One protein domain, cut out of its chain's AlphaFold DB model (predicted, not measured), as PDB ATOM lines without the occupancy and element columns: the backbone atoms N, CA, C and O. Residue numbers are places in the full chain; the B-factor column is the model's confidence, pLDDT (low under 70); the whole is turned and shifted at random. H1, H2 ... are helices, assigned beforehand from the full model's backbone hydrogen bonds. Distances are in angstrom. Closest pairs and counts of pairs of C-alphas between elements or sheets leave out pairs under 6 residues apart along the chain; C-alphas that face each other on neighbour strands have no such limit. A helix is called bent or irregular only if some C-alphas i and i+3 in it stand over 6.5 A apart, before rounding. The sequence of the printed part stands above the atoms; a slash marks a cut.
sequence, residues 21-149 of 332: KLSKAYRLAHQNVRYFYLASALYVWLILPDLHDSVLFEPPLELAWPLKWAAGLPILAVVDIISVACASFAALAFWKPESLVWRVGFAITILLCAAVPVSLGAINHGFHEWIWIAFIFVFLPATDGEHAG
ATOM      1  N   LYS A  21      19.246  35.021  13.745       88.25
ATOM      2  CA  LYS A  21      19.335  33.552  13.672       88.25
ATOM      3  C   LYS A  21      18.058  32.924  13.107       88.25
ATOM      4  O   LYS A  21      18.139  32.088  12.213       88.25
ATOM      5  N   LEU A  22      16.886  33.366  13.574       92.00
ATOM      6  CA  LEU A  22      15.596  32.896  13.059       92.00
ATOM      7  C   LEU A  22      15.403  33.298  11.593       92.00
ATOM      8  O   LEU A  22      14.950  32.488  10.794       92.00
ATOM      9  N   SER A  23      15.771  34.526  11.222       92.62
ATOM     10  CA  SER A  23      15.658  34.983   9.833       92.62
ATOM     11  C   SER A  23      16.602  34.222   8.900       92.62
ATOM     12  O   SER A  23      16.210  33.895   7.782       92.62
ATOM     13  N   LYS A  24      17.814  33.884   9.355       92.69
ATOM     14  CA  LYS A  24      18.751  33.024   8.621       92.69
ATOM     15  C   LYS A  24      18.195  31.608   8.459       92.69
ATOM     16  O   LYS A  24      18.152  31.118   7.335       92.69
ATOM     17  N   ALA A  25      17.737  30.987   9.548       94.62
ATOM     18  CA  ALA A  25      17.140  29.652   9.515       94.62
ATOM     19  C   ALA A  25      15.920  29.606   8.584       94.62
ATOM     20  O   ALA A  25      15.817  28.708   7.758       94.62
ATOM     21  N   TYR A  26      15.051  30.618   8.642       95.75
ATOM     22  CA  TYR A  26      13.908  30.740   7.741       95.75
ATOM     23  C   TYR A  26      14.326  30.787   6.268       95.75
ATOM     24  O   TYR A  26      13.789  30.025   5.472       95.75
ATOM     25  N   ARG A  27      15.303  31.631   5.898       94.44
ATOM     26  CA  ARG A  27      15.777  31.715   4.504       94.44
ATOM     27  C   ARG A  27      16.322  30.379   4.003       94.44
ATOM     28  O   ARG A  27      16.004  29.979   2.891       94.44
ATOM     29  N   LEU A  28      17.102  29.683   4.829       95.31
ATOM     30  CA  LEU A  28      17.644  28.367   4.485       95.31
ATOM     31  C   LEU A  28      16.537  27.308   4.373       95.31
ATOM     32  O   LEU A  28      16.512  26.549   3.411       95.31
ATOM     33  N   ALA A  29      15.583  27.289   5.308       96.81
ATOM     34  CA  ALA A  29      14.440  26.381   5.263       96.81
ATOM     35  C   ALA A  29      13.600  26.621   4.001       96.81
ATOM     36  O   ALA A  29      13.203  25.676   3.325       96.81
ATOM     37  N   HIS A  30      13.361  27.887   3.661       95.94
ATOM     38  CA  HIS A  30      12.642  28.291   2.456       95.94
ATOM     39  C   HIS A  30      13.347  27.812   1.183       95.94
ATOM     40  O   HIS A  30      12.723  27.158   0.347       95.94
ATOM     41  N   GLN A  31      14.661  28.024   1.082       96.00
ATOM     42  CA  GLN A  31      15.481  27.515  -0.023       96.00
ATOM     43  C   GLN A  31      15.444  25.984  -0.117       96.00
ATOM     44  O   GLN A  31      15.234  25.443  -1.199       96.00
ATOM     45  N   ASN A  32      15.566  25.277   1.005       97.44
ATOM     46  CA  ASN A  32      15.534  23.815   1.025       97.44
ATOM     47  C   ASN A  32      14.177  23.246   0.602       97.44
ATOM     48  O   ASN A  32      14.136  22.240  -0.100       97.44
ATOM     49  N   VAL A  33      13.067  23.892   0.970       97.81
ATOM     50  CA  VAL A  33      11.731  23.513   0.474       97.81
ATOM     51  C   VAL A  33      11.659  23.661  -1.047       97.81
ATOM     52  O   VAL A  33      11.123  22.785  -1.724       97.81
ATOM     53  N   ARG A  34      12.248  24.721  -1.616       97.38
ATOM     54  CA  ARG A  34      12.355  24.855  -3.076       97.38
ATOM     55  C   ARG A  34      13.195  23.724  -3.664       97.38
ATOM     56  O   ARG A  34      12.750  23.085  -4.611       97.38
ATOM     57  N   TYR A  35      14.355  23.414  -3.087       98.12
ATOM     58  CA  TYR A  35      15.176  22.297  -3.561       98.12
ATOM     59  C   TYR A  35      14.461  20.947  -3.476       98.12
ATOM     60  O   TYR A  35      14.608  20.144  -4.391       98.12
ATOM     61  N   PHE A  36      13.627  20.720  -2.460       98.19
ATOM     62  CA  PHE A  36      12.766  19.537  -2.387       98.19
ATOM     63  C   PHE A  36      11.806  19.455  -3.579       98.19
ATOM     64  O   PHE A  36      11.722  18.411  -4.224       98.19
ATOM     65  N   TYR A  37      11.118  20.547  -3.916       98.44
ATOM     66  CA  TYR A  37      10.207  20.566  -5.062       98.44
ATOM     67  C   TYR A  37      10.934  20.466  -6.408       98.44
ATOM     68  O   TYR A  37      10.452  19.775  -7.302       98.44
ATOM     69  N   LEU A  38      12.117  21.074  -6.544       98.12
ATOM     70  CA  LEU A  38      12.957  20.926  -7.735       98.12
ATOM     71  C   LEU A  38      13.408  19.472  -7.918       98.12
ATOM     72  O   LEU A  38      13.231  18.898  -8.989       98.12
ATOM     73  N   ALA A  39      13.946  18.863  -6.858       97.62
ATOM     74  CA  ALA A  39      14.354  17.463  -6.863       97.62
ATOM     75  C   ALA A  39      13.168  16.533  -7.143       97.62
ATOM     76  O   ALA A  39      13.313  15.562  -7.873       97.62
ATOM     77  N   SER A  40      11.985  16.855  -6.617       97.25
ATOM     78  CA  SER A  40      10.753  16.111  -6.881       97.25
ATOM     79  C   SER A  40      10.308  16.209  -8.337       97.25
ATOM     80  O   SER A  40       9.950  15.193  -8.921       97.25
ATOM     81  N   ALA A  41      10.360  17.397  -8.946       96.81
ATOM     82  CA  ALA A  41      10.027  17.576 -10.358       96.81
ATOM     83  C   ALA A  41      10.970  16.765 -11.257       96.81
ATOM     84  O   ALA A  41      10.509  16.057 -12.147       96.81
ATOM     85  N   LEU A  42      12.278  16.815 -10.978       95.75
ATOM     86  CA  LEU A  42      13.284  16.029 -11.697       95.75
ATOM     87  C   LEU A  42      13.102  14.525 -11.479       95.75
ATOM     88  O   LEU A  42      13.159  13.763 -12.436       95.75
ATOM     89  N   TYR A  43      12.856  14.093 -10.243       93.56
ATOM     90  CA  TYR A  43      12.648  12.684  -9.923       93.56
ATOM     91  C   TYR A  43      11.431  12.116 -10.655       93.56
ATOM     92  O   TYR A  43      11.551  11.110 -11.344       93.56
ATOM     93  N   VAL A  44      10.284  12.796 -10.568       92.31
ATOM     94  CA  VAL A  44       9.051  12.377 -11.252       92.31
ATOM     95  C   VAL A  44       9.238  12.375 -12.768       92.31
ATOM     96  O   VAL A  44       8.758  11.469 -13.438       92.31
ATOM     97  N   TRP A  45       9.960  13.356 -13.313       92.50
ATOM     98  CA  TRP A  45      10.286  13.388 -14.736       92.50
ATOM     99  C   TRP A  45      11.106  12.169 -15.177       92.50
ATOM    100  O   TRP A  45      10.822  11.583 -16.217       92.50
ATOM    101  N   LEU A  46      12.106  11.773 -14.383       92.88
ATOM    102  CA  LEU A  46      12.987  10.651 -14.708       92.88
ATOM    103  C   LEU A  46      12.287   9.291 -14.639       92.88
ATOM    104  O   LEU A  46      12.618   8.422 -15.434       92.88
ATOM    105  N   ILE A  47      11.332   9.113 -13.726       90.62
ATOM    106  CA  ILE A  47      10.602   7.842 -13.553       90.62
ATOM    107  C   ILE A  47       9.325   7.754 -14.396       90.62
ATOM    108  O   ILE A  47       8.636   6.739 -14.354       90.62
ATOM    109  N   LEU A  48       8.959   8.817 -15.117       90.88
ATOM    110  CA  LEU A  48       7.745   8.839 -15.934       90.88
ATOM    111  C   LEU A  48       7.732   7.714 -16.984       90.88
ATOM    112  O   LEU A  48       6.708   7.038 -17.061       90.88
ATOM    113  N   PRO A  49       8.826   7.454 -17.736       92.06
ATOM    114  CA  PRO A  49       8.874   6.319 -18.660       92.06
ATOM    115  C   PRO A  49       8.662   4.980 -17.949       92.06
ATOM    116  O   PRO A  49       7.854   4.183 -18.404       92.06
ATOM    117  N   ASP A  50       9.290   4.774 -16.788       90.88
ATOM    118  CA  ASP A  50       9.137   3.533 -16.018       90.88
ATOM    119  C   ASP A  50       7.683   3.329 -15.555       90.88
ATOM    120  O   ASP A  50       7.139   2.227 -15.628       90.88
ATOM    121  N   LEU A  51       7.016   4.402 -15.106       90.44
ATOM    122  CA  LEU A  51       5.598   4.361 -14.737       90.44
ATOM    123  C   LEU A  51       4.701   4.063 -15.944       90.44
ATOM    124  O   LEU A  51       3.751   3.296 -15.804       90.44
ATOM    125  N   HIS A  52       5.004   4.630 -17.111       92.56
ATOM    126  CA  HIS A  52       4.284   4.352 -18.353       92.56
ATOM    127  C   HIS A  52       4.436   2.883 -18.772       92.56
ATOM    128  O   HIS A  52       3.445   2.169 -18.940       92.56
ATOM    129  N   ASP A  53       5.679   2.416 -18.874       91.94
ATOM    130  CA  ASP A  53       6.018   1.074 -19.341       91.94
ATOM    131  C   ASP A  53       5.455  -0.003 -18.403       91.94
ATOM    132  O   ASP A  53       4.902  -1.001 -18.870       91.94
ATOM    133  N   SER A  54       5.497   0.229 -17.086       87.44
ATOM    134  CA  SER A  54       4.943  -0.704 -16.093       87.44
ATOM    135  C   SER A  54       3.439  -0.947 -16.253       87.44
ATOM    136  O   SER A  54       2.951  -2.031 -15.957       87.44
ATOM    137  N   VAL A  55       2.689   0.030 -16.769       88.38
ATOM    138  CA  VAL A  55       1.251  -0.117 -17.042       88.38
ATOM    139  C   VAL A  55       1.002  -0.677 -18.442       88.38
ATOM    140  O   VAL A  55       0.038  -1.413 -18.648       88.38
ATOM    141  N   LEU A  56       1.845  -0.323 -19.415       88.06
ATOM    142  CA  LEU A  56       1.709  -0.766 -20.801       88.06
ATOM    143  C   LEU A  56       1.958  -2.274 -20.955       88.06
ATOM    144  O   LEU A  56       1.273  -2.925 -21.748       88.06
ATOM    145  N   PHE A  57       2.929  -2.822 -20.220       83.00
ATOM    146  CA  PHE A  57       3.417  -4.188 -20.424       83.00
ATOM    147  C   PHE A  57       2.946  -5.216 -19.379       83.00
ATOM    148  O   PHE A  57       3.136  -6.410 -19.608       83.00
ATOM    149  N   GLU A  58       2.289  -4.807 -18.285       72.94
ATOM    150  CA  GLU A  58       1.837  -5.724 -17.221       72.94
ATOM    151  C   GLU A  58       0.297  -5.839 -17.115       72.94
ATOM    152  O   GLU A  58      -0.381  -4.880 -16.736       72.94
ATOM    153  N   PRO A  59      -0.301  -7.017 -17.407       65.88
ATOM    154  CA  PRO A  59      -1.730  -7.273 -17.196       65.88
ATOM    155  C   PRO A  59      -2.030  -8.199 -15.992       65.88
ATOM    156  O   PRO A  59      -1.242  -9.105 -15.718       65.88
ATOM    157  N   PRO A  60      -3.243  -8.145 -15.393       70.19
ATOM    158  CA  PRO A  60      -4.129  -6.997 -15.182       70.19
ATOM    159  C   PRO A  60      -3.815  -6.264 -13.861       70.19
ATOM    160  O   PRO A  60      -3.536  -6.880 -12.837       70.19
ATOM    161  N   LEU A  61      -3.930  -4.935 -13.883       76.88
ATOM    162  CA  LEU A  61      -3.633  -4.063 -12.745       76.88
ATOM    163  C   LEU A  61      -4.746  -4.132 -11.682       76.88
ATOM    164  O   LEU A  61      -5.878  -3.702 -11.929       76.88
ATOM    165  N   GLU A  62      -4.434  -4.612 -10.479       88.56
ATOM    166  CA  GLU A  62      -5.347  -4.501  -9.340       88.56
ATOM    167  C   GLU A  62      -5.196  -3.117  -8.706       88.56
ATOM    168  O   GLU A  62      -4.340  -2.888  -7.855       88.56
ATOM    169  N   LEU A  63      -6.041  -2.168  -9.123       91.44
ATOM    170  CA  LEU A  63      -5.973  -0.785  -8.642       91.44
ATOM    171  C   LEU A  63      -6.048  -0.715  -7.108       91.44
ATOM    172  O   LEU A  63      -7.101  -0.912  -6.487       91.44
ATOM    173  N   ALA A  64      -4.921  -0.368  -6.492       91.38
ATOM    174  CA  ALA A  64      -4.816  -0.118  -5.069       91.38
ATOM    175  C   ALA A  64      -5.427   1.246  -4.718       91.38
ATOM    176  O   ALA A  64      -5.601   2.126  -5.563       91.38
ATOM    177  N   TRP A  65      -5.767   1.460  -3.446       91.75
ATOM    178  CA  TRP A  65      -6.049   2.821  -2.981       91.75
ATOM    179  C   TRP A  65      -4.765   3.670  -3.084       91.75
ATOM    180  O   TRP A  65      -3.702   3.162  -2.731       91.75
ATOM    181  N   PRO A  66      -4.836   4.949  -3.505       94.56
ATOM    182  CA  PRO A  66      -6.022   5.716  -3.911       94.56
ATOM    183  C   PRO A  66      -6.427   5.649  -5.400       94.56
ATOM    184  O   PRO A  66      -7.311   6.400  -5.783       94.56
ATOM    185  N   LEU A  67      -5.864   4.786  -6.249       94.88
ATOM    186  CA  LEU A  67      -6.195   4.714  -7.689       94.88
ATOM    187  C   LEU A  67      -7.514   4.001  -8.031       94.88
ATOM    188  O   LEU A  67      -7.930   4.014  -9.185       94.88
ATOM    189  N   LYS A  68      -8.225   3.429  -7.052       94.75
ATOM    190  CA  LYS A  68      -9.504   2.720  -7.270       94.75
ATOM    191  C   LYS A  68     -10.569   3.511  -8.036       94.75
ATOM    192  O   LYS A  68     -11.409   2.902  -8.689       94.75
ATOM    193  N   TRP A  69     -10.558   4.844  -7.971       95.50
ATOM    194  CA  TRP A  69     -11.509   5.678  -8.719       95.50
ATOM    195  C   TRP A  69     -11.314   5.593 -10.238       95.50
ATOM    196  O   TRP A  69     -12.249   5.873 -10.980       95.50
ATOM    197  N   ALA A  70     -10.122   5.204 -10.701       94.50
ATOM    198  CA  ALA A  70      -9.805   5.071 -12.117       94.50
ATOM    199  C   ALA A  70     -10.320   3.755 -12.722       94.50
ATOM    200  O   ALA A  70     -10.091   3.490 -13.902       94.50
ATOM    201  N   ALA A  71     -11.012   2.921 -11.938       92.00
ATOM    202  CA  ALA A  71     -11.596   1.681 -12.424       92.00
ATOM    203  C   ALA A  71     -12.547   1.956 -13.603       92.00
ATOM    204  O   ALA A  71     -13.467   2.766 -13.501       92.00
ATOM    205  N   GLY A  72     -12.316   1.278 -14.730       90.19
ATOM    206  CA  GLY A  72     -13.089   1.465 -15.962       90.19
ATOM    207  C   GLY A  72     -12.599   2.592 -16.879       90.19
ATOM    208  O   GLY A  72     -13.185   2.794 -17.941       90.19
ATOM    209  N   LEU A  73     -11.530   3.309 -16.514       94.25
ATOM    210  CA  LEU A  73     -10.868   4.283 -17.386       94.25
ATOM    211  C   LEU A  73      -9.671   3.657 -18.127       94.25
ATOM    212  O   LEU A  73      -9.148   2.626 -17.695       94.25
ATOM    213  N   PRO A  74      -9.180   4.285 -19.214       93.69
ATOM    214  CA  PRO A  74      -7.918   3.901 -19.845       93.69
ATOM    215  C   PRO A  74      -6.736   4.168 -18.895       93.69
ATOM    216  O   PRO A  74      -6.230   5.286 -18.822       93.69
ATOM    217  N   ILE A  75      -6.315   3.145 -18.143       92.25
ATOM    218  CA  ILE A  75      -5.360   3.286 -17.026       92.25
ATOM    219  C   ILE A  75      -4.030   3.898 -17.458       92.25
ATOM    220  O   ILE A  75      -3.520   4.762 -16.753       92.25
ATOM    221  N   LEU A  76      -3.518   3.531 -18.634       93.12
ATOM    222  CA  LEU A  76      -2.294   4.120 -19.181       93.12
ATOM    223  C   LEU A  76      -2.397   5.650 -19.279       93.12
ATOM    224  O   LEU A  76      -1.572   6.368 -18.724       93.12
ATOM    225  N   ALA A  77      -3.480   6.154 -19.880       94.88
ATOM    226  CA  ALA A  77      -3.710   7.592 -20.004       94.88
ATOM    227  C   ALA A  77      -3.893   8.268 -18.636       94.88
ATOM    228  O   ALA A  77      -3.436   9.391 -18.433       94.88
ATOM    229  N   VAL A  78      -4.548   7.593 -17.684       95.19
ATOM    230  CA  VAL A  78      -4.702   8.103 -16.313       95.19
ATOM    231  C   VAL A  78      -3.337   8.262 -15.641       95.19
ATOM    232  O   VAL A  78      -3.072   9.314 -15.061       95.19
ATOM    233  N   VAL A  79      -2.467   7.255 -15.738       94.19
ATOM    234  CA  VAL A  79      -1.119   7.294 -15.156       94.19
ATOM    235  C   VAL A  79      -0.258   8.359 -15.825       94.19
ATOM    236  O   VAL A  79       0.360   9.147 -15.114       94.19
ATOM    237  N   ASP A  80      -0.287   8.479 -17.153       95.00
ATOM    238  CA  ASP A  80       0.448   9.526 -17.872       95.00
ATOM    239  C   ASP A  80       0.016  10.931 -17.430       95.00
ATOM    240  O   ASP A  80       0.852  11.778 -17.100       95.00
ATOM    241  N   ILE A  81      -1.296  11.178 -17.345       96.81
ATOM    242  CA  ILE A  81      -1.846  12.460 -16.882       96.81
ATOM    243  C   ILE A  81      -1.423  12.741 -15.437       96.81
ATOM    244  O   ILE A  81      -1.017  13.863 -15.130       96.81
ATOM    245  N   ILE A  82      -1.498  11.747 -14.548       96.56
ATOM    246  CA  ILE A  82      -1.101  11.888 -13.140       96.56
ATOM    247  C   ILE A  82       0.395  12.197 -13.026       96.56
ATOM    248  O   ILE A  82       0.760  13.105 -12.278       96.56
ATOM    249  N   SER A  83       1.248  11.495 -13.772       95.50
ATOM    250  CA  SER A  83       2.703  11.685 -13.768       95.50
ATOM    251  C   SER A  83       3.089  13.080 -14.266       95.50
ATOM    252  O   SER A  83       3.844  13.796 -13.600       95.50
ATOM    253  N   VAL A  84       2.504  13.528 -15.385       96.81
ATOM    254  CA  VAL A  84       2.712  14.884 -15.922       96.81
ATOM    255  C   VAL A  84       2.189  15.945 -14.954       96.81
ATOM    256  O   VAL A  84       2.875  16.942 -14.699       96.81
ATOM    257  N   ALA A  85       1.006  15.739 -14.371       97.88
ATOM    258  CA  ALA A  85       0.457  16.635 -13.359       97.88
ATOM    259  C   ALA A  85       1.368  16.702 -12.126       97.88
ATOM    260  O   ALA A  85       1.605  17.789 -11.603       97.88
ATOM    261  N   CYS A  86       1.942  15.576 -11.701       98.12
ATOM    262  CA  CYS A  86       2.851  15.514 -10.567       98.12
ATOM    263  C   CYS A  86       4.133  16.316 -10.801       98.12
ATOM    264  O   CYS A  86       4.494  17.145  -9.961       98.12
ATOM    265  N   ALA A  87       4.787  16.135 -11.950       97.50
ATOM    266  CA  ALA A  87       5.957  16.927 -12.323       97.50
ATOM    267  C   ALA A  87       5.612  18.425 -12.424       97.50
ATOM    268  O   ALA A  87       6.353  19.276 -11.928       97.50
ATOM    269  N   SER A  88       4.449  18.749 -12.995       98.06
ATOM    270  CA  SER A  88       3.974  20.128 -13.150       98.06
ATOM    271  C   SER A  88       3.699  20.801 -11.805       98.06
ATOM    272  O   SER A  88       4.177  21.909 -11.562       98.06
ATOM    273  N   PHE A  89       2.982  20.142 -10.890       98.62
ATOM    274  CA  PHE A  89       2.730  20.685  -9.555       98.62
ATOM    275  C   PHE A  89       4.014  20.822  -8.739       98.62
ATOM    276  O   PHE A  89       4.167  21.825  -8.042       98.62
ATOM    277  N   ALA A  90       4.960  19.884  -8.862       98.38
ATOM    278  CA  ALA A  90       6.277  20.013  -8.245       98.38
ATOM    279  C   ALA A  90       7.026  21.248  -8.777       98.38
ATOM    280  O   ALA A  90       7.510  22.062  -7.993       98.38
ATOM    281  N   ALA A  91       7.057  21.459 -10.097       98.38
ATOM    282  CA  ALA A  91       7.696  22.627 -10.705       98.38
ATOM    283  C   ALA A  91       7.021  23.952 -10.295       98.38
ATOM    284  O   ALA A  91       7.698  24.935  -9.976       98.38
ATOM    285  N   LEU A  92       5.688  23.982 -10.231       98.19
ATOM    286  CA  LEU A  92       4.929  25.147  -9.765       98.19
ATOM    287  C   LEU A  92       5.158  25.426  -8.272       98.19
ATOM    288  O   LEU A  92       5.275  26.589  -7.878       98.19
ATOM    289  N   ALA A  93       5.274  24.385  -7.445       97.69
ATOM    290  CA  ALA A  93       5.627  24.507  -6.033       97.69
ATOM    291  C   ALA A  93       7.097  24.927  -5.835       97.69
ATOM    292  O   ALA A  93       7.404  25.639  -4.886       97.69
ATOM    293  N   PHE A  94       8.006  24.577  -6.748       97.62
ATOM    294  CA  PHE A  94       9.374  25.108  -6.755       97.62
ATOM    295  C   PHE A  94       9.414  26.613  -7.066       97.62
ATOM    296  O   PHE A  94      10.162  27.360  -6.418       97.62
ATOM    297  N   TRP A  95       8.622  27.065  -8.047       96.12
ATOM    298  CA  TRP A  95       8.488  28.490  -8.362       96.12
ATOM    299  C   TRP A  95       7.902  29.233  -7.162       96.12
ATOM    300  O   TRP A  95       8.507  30.191  -6.681       96.12
ATOM    301  N   LYS A  96       6.730  28.798  -6.690       94.56
ATOM    302  CA  LYS A  96       5.936  29.485  -5.668       94.56
ATOM    303  C   LYS A  96       5.592  28.532  -4.513       94.56
ATOM    304  O   LYS A  96       4.440  28.086  -4.423       94.56
ATOM    305  N   PRO A  97       6.559  28.216  -3.631       93.94
ATOM    306  CA  PRO A  97       6.371  27.259  -2.535       93.94
ATOM    307  C   PRO A  97       5.329  27.710  -1.506       93.94
ATOM    308  O   PRO A  97       4.809  26.901  -0.748       93.94
ATOM    309  N   GLU A  98       4.962  28.988  -1.479       92.56
ATOM    310  CA  GLU A  98       3.961  29.536  -0.561       92.56
ATOM    311  C   GLU A  98       2.536  29.121  -0.952       92.56
ATOM    312  O   GLU A  98       1.644  29.056  -0.101       92.56
ATOM    313  N   SER A  99       2.321  28.795  -2.231       95.19
ATOM    314  CA  SER A  99       1.015  28.420  -2.771       95.19
ATOM    315  C   SER A  99       0.540  27.086  -2.201       95.19
ATOM    316  O   SER A  99       1.076  26.031  -2.534       95.19
ATOM    317  N   LEU A 100      -0.508  27.120  -1.374       96.00
ATOM    318  CA  LEU A 100      -1.136  25.906  -0.846       96.00
ATOM    319  C   LEU A 100      -1.625  24.989  -1.976       96.00
ATOM    320  O   LEU A 100      -1.447  23.781  -1.898       96.00
ATOM    321  N   VAL A 101      -2.186  25.568  -3.042       97.56
ATOM    322  CA  VAL A 101      -2.743  24.817  -4.176       97.56
ATOM    323  C   VAL A 101      -1.676  23.953  -4.846       97.56
ATOM    324  O   VAL A 101      -1.923  22.781  -5.109       97.56
ATOM    325  N   TRP A 102      -0.474  24.491  -5.071       97.75
ATOM    326  CA  TRP A 102       0.609  23.741  -5.721       97.75
ATOM    327  C   TRP A 102       1.173  22.652  -4.816       97.75
ATOM    328  O   TRP A 102       1.439  21.547  -5.279       97.75
ATOM    329  N   ARG A 103       1.278  22.929  -3.513       98.00
ATOM    330  CA  ARG A 103       1.739  21.947  -2.524       98.00
ATOM    331  C   ARG A 103       0.753  20.795  -2.350       98.00
ATOM    332  O   ARG A 103       1.171  19.644  -2.339       98.00
ATOM    333  N   VAL A 104      -0.544  21.100  -2.257       98.50
ATOM    334  CA  VAL A 104      -1.622  20.101  -2.182       98.50
ATOM    335  C   VAL A 104      -1.708  19.308  -3.478       98.50
ATOM    336  O   VAL A 104      -1.758  18.084  -3.423       98.50
ATOM    337  N   GLY A 105      -1.671  19.988  -4.628       98.56
ATOM    338  CA  GLY A 105      -1.650  19.347  -5.940       98.56
ATOM    339  C   GLY A 105      -0.528  18.321  -6.025       98.56
ATOM    340  O   GLY A 105      -0.801  17.153  -6.277       98.56
ATOM    341  N   PHE A 106       0.701  18.724  -5.684       98.56
ATOM    342  CA  PHE A 106       1.850  17.825  -5.662       98.56
ATOM    343  C   PHE A 106       1.673  16.662  -4.677       98.56
ATOM    344  O   PHE A 106       1.898  15.517  -5.059       98.56
ATOM    345  N   ALA A 107       1.248  16.925  -3.435       98.38
ATOM    346  CA  ALA A 107       1.060  15.887  -2.418       98.38
ATOM    347  C   ALA A 107       0.021  14.830  -2.834       98.38
ATOM    348  O   ALA A 107       0.211  13.641  -2.586       98.38
ATOM    349  N   ILE A 108      -1.055  15.246  -3.505       98.25
ATOM    350  CA  ILE A 108      -2.062  14.331  -4.048       98.25
ATOM    351  C   ILE A 108      -1.476  13.536  -5.215       98.25
ATOM    352  O   ILE A 108      -1.558  12.310  -5.228       98.25
ATOM    353  N   THR A 109      -0.866  14.203  -6.193       97.88
ATOM    354  CA  THR A 109      -0.382  13.519  -7.397       97.88
ATOM    355  C   THR A 109       0.794  12.589  -7.120       97.88
ATOM    356  O   THR A 109       0.857  11.529  -7.733       97.88
ATOM    357  N   ILE A 110       1.686  12.912  -6.175       96.81
ATOM    358  CA  ILE A 110       2.793  12.015  -5.804       96.81
ATOM    359  C   ILE A 110       2.282  10.768  -5.078       96.81
ATOM    360  O   ILE A 110       2.799   9.677  -5.305       96.81
ATOM    361  N   LEU A 111       1.225  10.902  -4.265       96.62
ATOM    362  CA  LEU A 111       0.540   9.767  -3.650       96.62
ATOM    363  C   LEU A 111      -0.107   8.871  -4.718       96.62
ATOM    364  O   LEU A 111      -0.008   7.650  -4.631       96.62
ATOM    365  N   LEU A 112      -0.736   9.463  -5.739       95.94
ATOM    366  CA  LEU A 112      -1.299   8.710  -6.861       95.94
ATOM    367  C   LEU A 112      -0.208   8.007  -7.687       95.94
ATOM    368  O   LEU A 112      -0.376   6.836  -8.010       95.94
ATOM    369  N   CYS A 113       0.918   8.673  -7.974       94.50
ATOM    370  CA  CYS A 113       2.061   8.057  -8.664       94.50
ATOM    371  C   CYS A 113       2.600   6.854  -7.880       94.50
ATOM    372  O   CYS A 113       2.830   5.790  -8.443       94.50
ATOM    373  N   ALA A 114       2.756   6.997  -6.562       93.31
ATOM    374  CA  ALA A 114       3.262   5.930  -5.705       93.31
ATOM    375  C   ALA A 114       2.339   4.704  -5.643       93.31
ATOM    376  O   ALA A 114       2.808   3.594  -5.392       93.31
ATOM    377  N   ALA A 115       1.041   4.899  -5.876       93.06
ATOM    378  CA  ALA A 115       0.046   3.838  -5.870       93.06
ATOM    379  C   ALA A 115       0.073   2.967  -7.132       93.06
ATOM    380  O   ALA A 115      -0.443   1.851  -7.091       93.06
ATOM    381  N   VAL A 116       0.681   3.437  -8.229       92.06
ATOM    382  CA  VAL A 116       0.827   2.668  -9.476       92.06
ATOM    383  C   VAL A 116       1.602   1.366  -9.233       92.06
ATOM    384  O   VAL A 116       1.003   0.306  -9.387       92.06
ATOM    385  N   PRO A 117       2.858   1.382  -8.740       90.00
ATOM    386  CA  PRO A 117       3.592   0.143  -8.480       90.00
ATOM    387  C   PRO A 117       2.968  -0.710  -7.368       90.00
ATOM    388  O   PRO A 117       3.058  -1.931  -7.413       90.00
ATOM    389  N   VAL A 118       2.270  -0.110  -6.397       90.25
ATOM    390  CA  VAL A 118       1.513  -0.887  -5.395       90.25
ATOM    391  C   VAL A 118       0.363  -1.659  -6.047       90.25
ATOM    392  O   VAL A 118       0.081  -2.787  -5.657       90.25
ATOM    393  N   SER A 119      -0.270  -1.079  -7.069       90.50
ATOM    394  CA  SER A 119      -1.315  -1.742  -7.862       90.50
ATOM    395  C   SER A 119      -0.773  -2.862  -8.763       90.50
ATOM    396  O   SER A 119      -1.546  -3.674  -9.265       90.50
ATOM    397  N   LEU A 120       0.551  -2.921  -8.938       87.69
ATOM    398  CA  LEU A 120       1.284  -4.011  -9.591       87.69
ATOM    399  C   LEU A 120       1.787  -5.065  -8.585       87.69
ATOM    400  O   LEU A 120       2.527  -5.976  -8.937       87.69
ATOM    401  N   GLY A 121       1.424  -4.943  -7.302       83.00
ATOM    402  CA  GLY A 121       1.877  -5.851  -6.243       83.00
ATOM    403  C   GLY A 121       3.296  -5.575  -5.733       83.00
ATOM    404  O   GLY A 121       3.798  -6.323  -4.892       83.00
ATOM    405  N   ALA A 122       3.947  -4.496  -6.181       77.62
ATOM    406  CA  ALA A 122       5.278  -4.128  -5.717       77.62
ATOM    407  C   ALA A 122       5.230  -3.371  -4.379       77.62
ATOM    408  O   ALA A 122       4.453  -2.433  -4.178       77.62
ATOM    409  N   ILE A 123       6.141  -3.717  -3.466       72.62
ATOM    410  CA  ILE A 123       6.399  -2.919  -2.262       72.62
ATOM    411  C   ILE A 123       7.329  -1.771  -2.656       72.62
ATOM    412  O   ILE A 123       8.537  -1.936  -2.811       72.62
ATOM    413  N   ASN A 124       6.758  -0.585  -2.837       68.62
ATOM    414  CA  ASN A 124       7.508   0.567  -3.319       68.62
ATOM    415  C   ASN A 124       8.104   1.388  -2.172       68.62
ATOM    416  O   ASN A 124       7.453   2.291  -1.666       68.62
ATOM    417  N   HIS A 125       9.363   1.163  -1.806       72.81
ATOM    418  CA  HIS A 125      10.036   1.979  -0.786       72.81
ATOM    419  C   HIS A 125      10.460   3.378  -1.271       72.81
ATOM    420  O   HIS A 125      10.627   4.282  -0.453       72.81
ATOM    421  N   GLY A 126      10.606   3.590  -2.584       77.06
ATOM    422  CA  GLY A 126      11.219   4.796  -3.152       77.06
ATOM    423  C   GLY A 126      10.417   6.083  -2.945       77.06
ATOM    424  O   GLY A 126      11.013   7.143  -2.763       77.06
ATOM    425  N   PHE A 127       9.085   5.990  -2.919       86.25
ATOM    426  CA  PHE A 127       8.192   7.155  -2.837       86.25
ATOM    427  C   PHE A 127       7.760   7.522  -1.412       86.25
ATOM    428  O   PHE A 127       7.240   8.619  -1.204       86.25
ATOM    429  N   HIS A 128       7.948   6.638  -0.428       87.00
ATOM    430  CA  HIS A 128       7.381   6.822   0.913       87.00
ATOM    431  C   HIS A 128       7.830   8.141   1.552       87.00
ATOM    432  O   HIS A 128       6.995   8.921   2.006       87.00
ATOM    433  N   GLU A 129       9.132   8.430   1.541       91.31
ATOM    434  CA  GLU A 129       9.662   9.673   2.114       91.31
ATOM    435  C   GLU A 129       9.107  10.917   1.407       91.31
ATOM    436  O   GLU A 129       8.724  11.884   2.064       91.31
ATOM    437  N   TRP A 130       8.981  10.868   0.078       94.69
ATOM    438  CA  TRP A 130       8.463  11.973  -0.733       94.69
ATOM    439  C   TRP A 130       7.026  12.316  -0.385       94.69
ATOM    440  O   TRP A 130       6.713  13.488  -0.187       94.69
ATOM    441  N   ILE A 131       6.162  11.303  -0.288       95.81
ATOM    442  CA  ILE A 131       4.742  11.477   0.038       95.81
ATOM    443  C   ILE A 131       4.604  12.148   1.398       95.81
ATOM    444  O   ILE A 131       3.873  13.127   1.549       95.81
ATOM    445  N   TRP A 132       5.327  11.639   2.392       96.81
ATOM    446  CA  TRP A 132       5.207  12.132   3.751       96.81
ATOM    447  C   TRP A 132       5.778  13.541   3.930       96.81
ATOM    448  O   TRP A 132       5.163  14.369   4.606       96.81
ATOM    449  N   ILE A 133       6.912  13.848   3.297       98.06
ATOM    450  CA  ILE A 133       7.464  15.207   3.300       98.06
ATOM    451  C   ILE A 133       6.521  16.157   2.557       98.06
ATOM    452  O   ILE A 133       6.229  17.237   3.069       98.06
ATOM    453  N   ALA A 134       5.990  15.753   1.398       98.19
ATOM    454  CA  ALA A 134       5.017  16.541   0.647       98.19
ATOM    455  C   ALA A 134       3.778  16.851   1.494       98.19
ATOM    456  O   ALA A 134       3.347  18.002   1.544       98.19
ATOM    457  N   PHE A 135       3.259  15.850   2.210       98.31
ATOM    458  CA  PHE A 135       2.137  16.002   3.129       98.31
ATOM    459  C   PHE A 135       2.446  16.987   4.262       98.31
ATOM    460  O   PHE A 135       1.664  17.904   4.494       98.31
ATOM    461  N   ILE A 136       3.599  16.874   4.930       98.44
ATOM    462  CA  ILE A 136       4.004  17.850   5.957       98.44
ATOM    463  C   ILE A 136       4.110  19.252   5.351       98.44
ATOM    464  O   ILE A 136       3.651  20.231   5.943       98.44
ATOM    465  N   PHE A 137       4.682  19.368   4.154       98.31
ATOM    466  CA  PHE A 137       4.872  20.657   3.506       98.31
ATOM    467  C   PHE A 137       3.570  21.309   3.051       98.31
ATOM    468  O   PHE A 137       3.570  22.528   2.916       98.31
ATOM    469  N   VAL A 138       2.439  20.598   2.943       98.25
ATOM    470  CA  VAL A 138       1.099  21.220   2.816       98.25
ATOM    471  C   VAL A 138       0.806  22.179   3.979       98.25
ATOM    472  O   VAL A 138       0.150  23.201   3.785       98.25
ATOM    473  N   PHE A 139       1.366  21.932   5.164       97.44
ATOM    474  CA  PHE A 139       1.165  22.766   6.351       97.44
ATOM    475  C   PHE A 139       2.163  23.924   6.485       97.44
ATOM    476  O   PHE A 139       2.135  24.633   7.491       97.44
ATOM    477  N   LEU A 140       3.045  24.159   5.502       96.00
ATOM    478  CA  LEU A 140       3.860  25.380   5.505       96.00
ATOM    479  C   LEU A 140       2.941  26.614   5.462       96.00
ATOM    480  O   LEU A 140       1.959  26.632   4.703       96.00
ATOM    481  N   PRO A 141       3.235  27.657   6.254       92.50
ATOM    482  CA  PRO A 141       2.422  28.862   6.251       92.50
ATOM    483  C   PRO A 141       2.512  29.555   4.888       92.50
ATOM    484  O   PRO A 141       3.564  29.561   4.247       92.50
ATOM    485  N   ALA A 142       1.417  30.183   4.456       87.19
ATOM    486  CA  ALA A 142       1.500  31.178   3.395       87.19
ATOM    487  C   ALA A 142       2.346  32.349   3.918       87.19
ATOM    488  O   ALA A 142       2.089  32.874   5.005       87.19
ATOM    489  N   THR A 143       3.394  32.716   3.187       85.44
ATOM    490  CA  THR A 143       4.305  33.800   3.578       85.44
ATOM    491  C   THR A 143       4.480  34.776   2.431       85.44
ATOM    492  O   THR A 143       4.389  34.377   1.276       85.44
ATOM    493  N   ASP A 144       4.810  36.029   2.735       79.44
ATOM    494  CA  ASP A 144       5.199  37.026   1.726       79.44
ATOM    495  C   ASP A 144       6.690  36.892   1.350       79.44
ATOM    496  O   ASP A 144       7.415  37.880   1.198       79.44
ATOM    497  N   GLY A 145       7.183  35.650   1.286       78.38
ATOM    498  CA  GLY A 145       8.596  35.332   1.096       78.38
ATOM    499  C   GLY A 145       9.488  36.013   2.138       78.38
ATOM    500  O   GLY A 145       9.292  35.887   3.347       78.38
ATOM    501  N   GLU A 146      10.474  36.785   1.683       73.69
ATOM    502  CA  GLU A 146      11.490  37.405   2.547       73.69
ATOM    503  C   GLU A 146      10.922  38.342   3.631       73.69
ATOM    504  O   GLU A 146      11.532  38.501   4.697       73.69
ATOM    505  N   HIS A 147       9.728  38.897   3.405       79.25
ATOM    506  CA  HIS A 147       9.051  39.827   4.313       79.25
ATOM    507  C   HIS A 147       8.191  39.130   5.381       79.25
ATOM    508  O   HIS A 147       7.465  39.793   6.119       79.25
ATOM    509  N   ALA A 148       8.287  37.802   5.508       86.69
ATOM    510  CA  ALA A 148       7.529  37.036   6.488       86.69
ATOM    511  C   ALA A 148       7.676  37.583   7.923       86.69
ATOM    512  O   ALA A 148       8.784  37.792   8.438       86.69
ATOM    513  N   GLY A 149       6.536  37.750   8.597       90.19
ATOM    514  CA  GLY A 149       6.480  38.092  10.015       90.19
ATOM    515  C   GLY A 149       7.107  37.011  10.902       90.19
ATOM    516  O   GLY A 149       7.292  35.861  10.499       90.19
TER     517      GLY A 149
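AT A GLANCE: This is residues 21 to 149 of the 332 residues of an uncharacterized protein of Aurantiacibacter atlanticus (UniProt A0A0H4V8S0). This is a slender, rod-like bundle of four helices that run roughly along its length, with H4 nearest the middle, packed between H3 and H5, and the long bent H1 along H3. From H1 through H3 and H4 to H5 the helices alternate in direction, and the small H2 packs on H4 near the end of the rod where H1b lies. The printed part has 129 residues with five named helices in the order H1, H2, H3, H4, H5 and no named strand, class all helix. It is compact, with a radius of gyration of the C-alphas of 16.1 A, and spans 55 by 23 by 20 A.

IN THESE COORDINATES: Start at C-alpha 21, at (19.335, 33.552, 13.672), where H1, residues 21 to 57, begins. By its hydrogen bonds it was assigned as one helix, but it is bent: C-alphas 46 and 49 are 7.2 A apart. Its arm H1a, residues 21 to 46, is 37.0 A long, and H1b, residues 49 to 57, is 12.0 A; their lines stand at a steep tilt of 36 degrees, only just. Next come H2, residues 67 to 70, and H3, residues 75 to 95, 30.0 A long from C-alpha 75 at (-5.360, 3.286, -17.026). H4, residues 100 to 119, is 28.5 A long and neither bent nor irregular, but only just: C-alphas 114 and 117 are 6.4 A apart. H5, residues 128 to 138, runs 15.8 A to C-alpha 138 at (1.099, 21.220, 2.816).

HOW THE PARTS SIT: Look first at H4, the hub. It touches H3, closest at the C-alphas of Phe 89 and Phe 106, 4.9 A, a helical hairpin at a steep tilt of 35.2 degrees, only just, opposite ways. H4 and H5 form another, closest at the C-alphas of Ala 107 and Ala 134, 5.0 A, at a shallow tilt of 20 degrees. With residues 113 to 117 alone H4 touches H1b, the C-alphas of Leu 51 and Val 116 being closest at 7.3 A. H2 and H4 only just touch, with 3 pairs of C-alphas within 8 A, closest Leu 67 and Leu 112, 6.4 A. Now find Ala 41 and Ala 87, whose C-alphas, 4.6 A apart, are the closest of H1a and H3; these touch at a shallow tilt of 26 degrees, opposite ways, H1a with residues 33 to 45 alone. H3 and H5 are apart. Every O i to N i+4 pair is within hydrogen-bond range in H1a, H3 and H5, against 4 of 5 in H1b and 13 of 16 in H4; H2 is too short for such a pair.

THE WHOLE: The C-alphas of Lys 21 and Pro 59, 55.3 A apart, are the two farthest apart. The printed part has no cut, and no link is long. Residues 59 and 124 have pLDDT under 70; the mean of the printed part is 92.3.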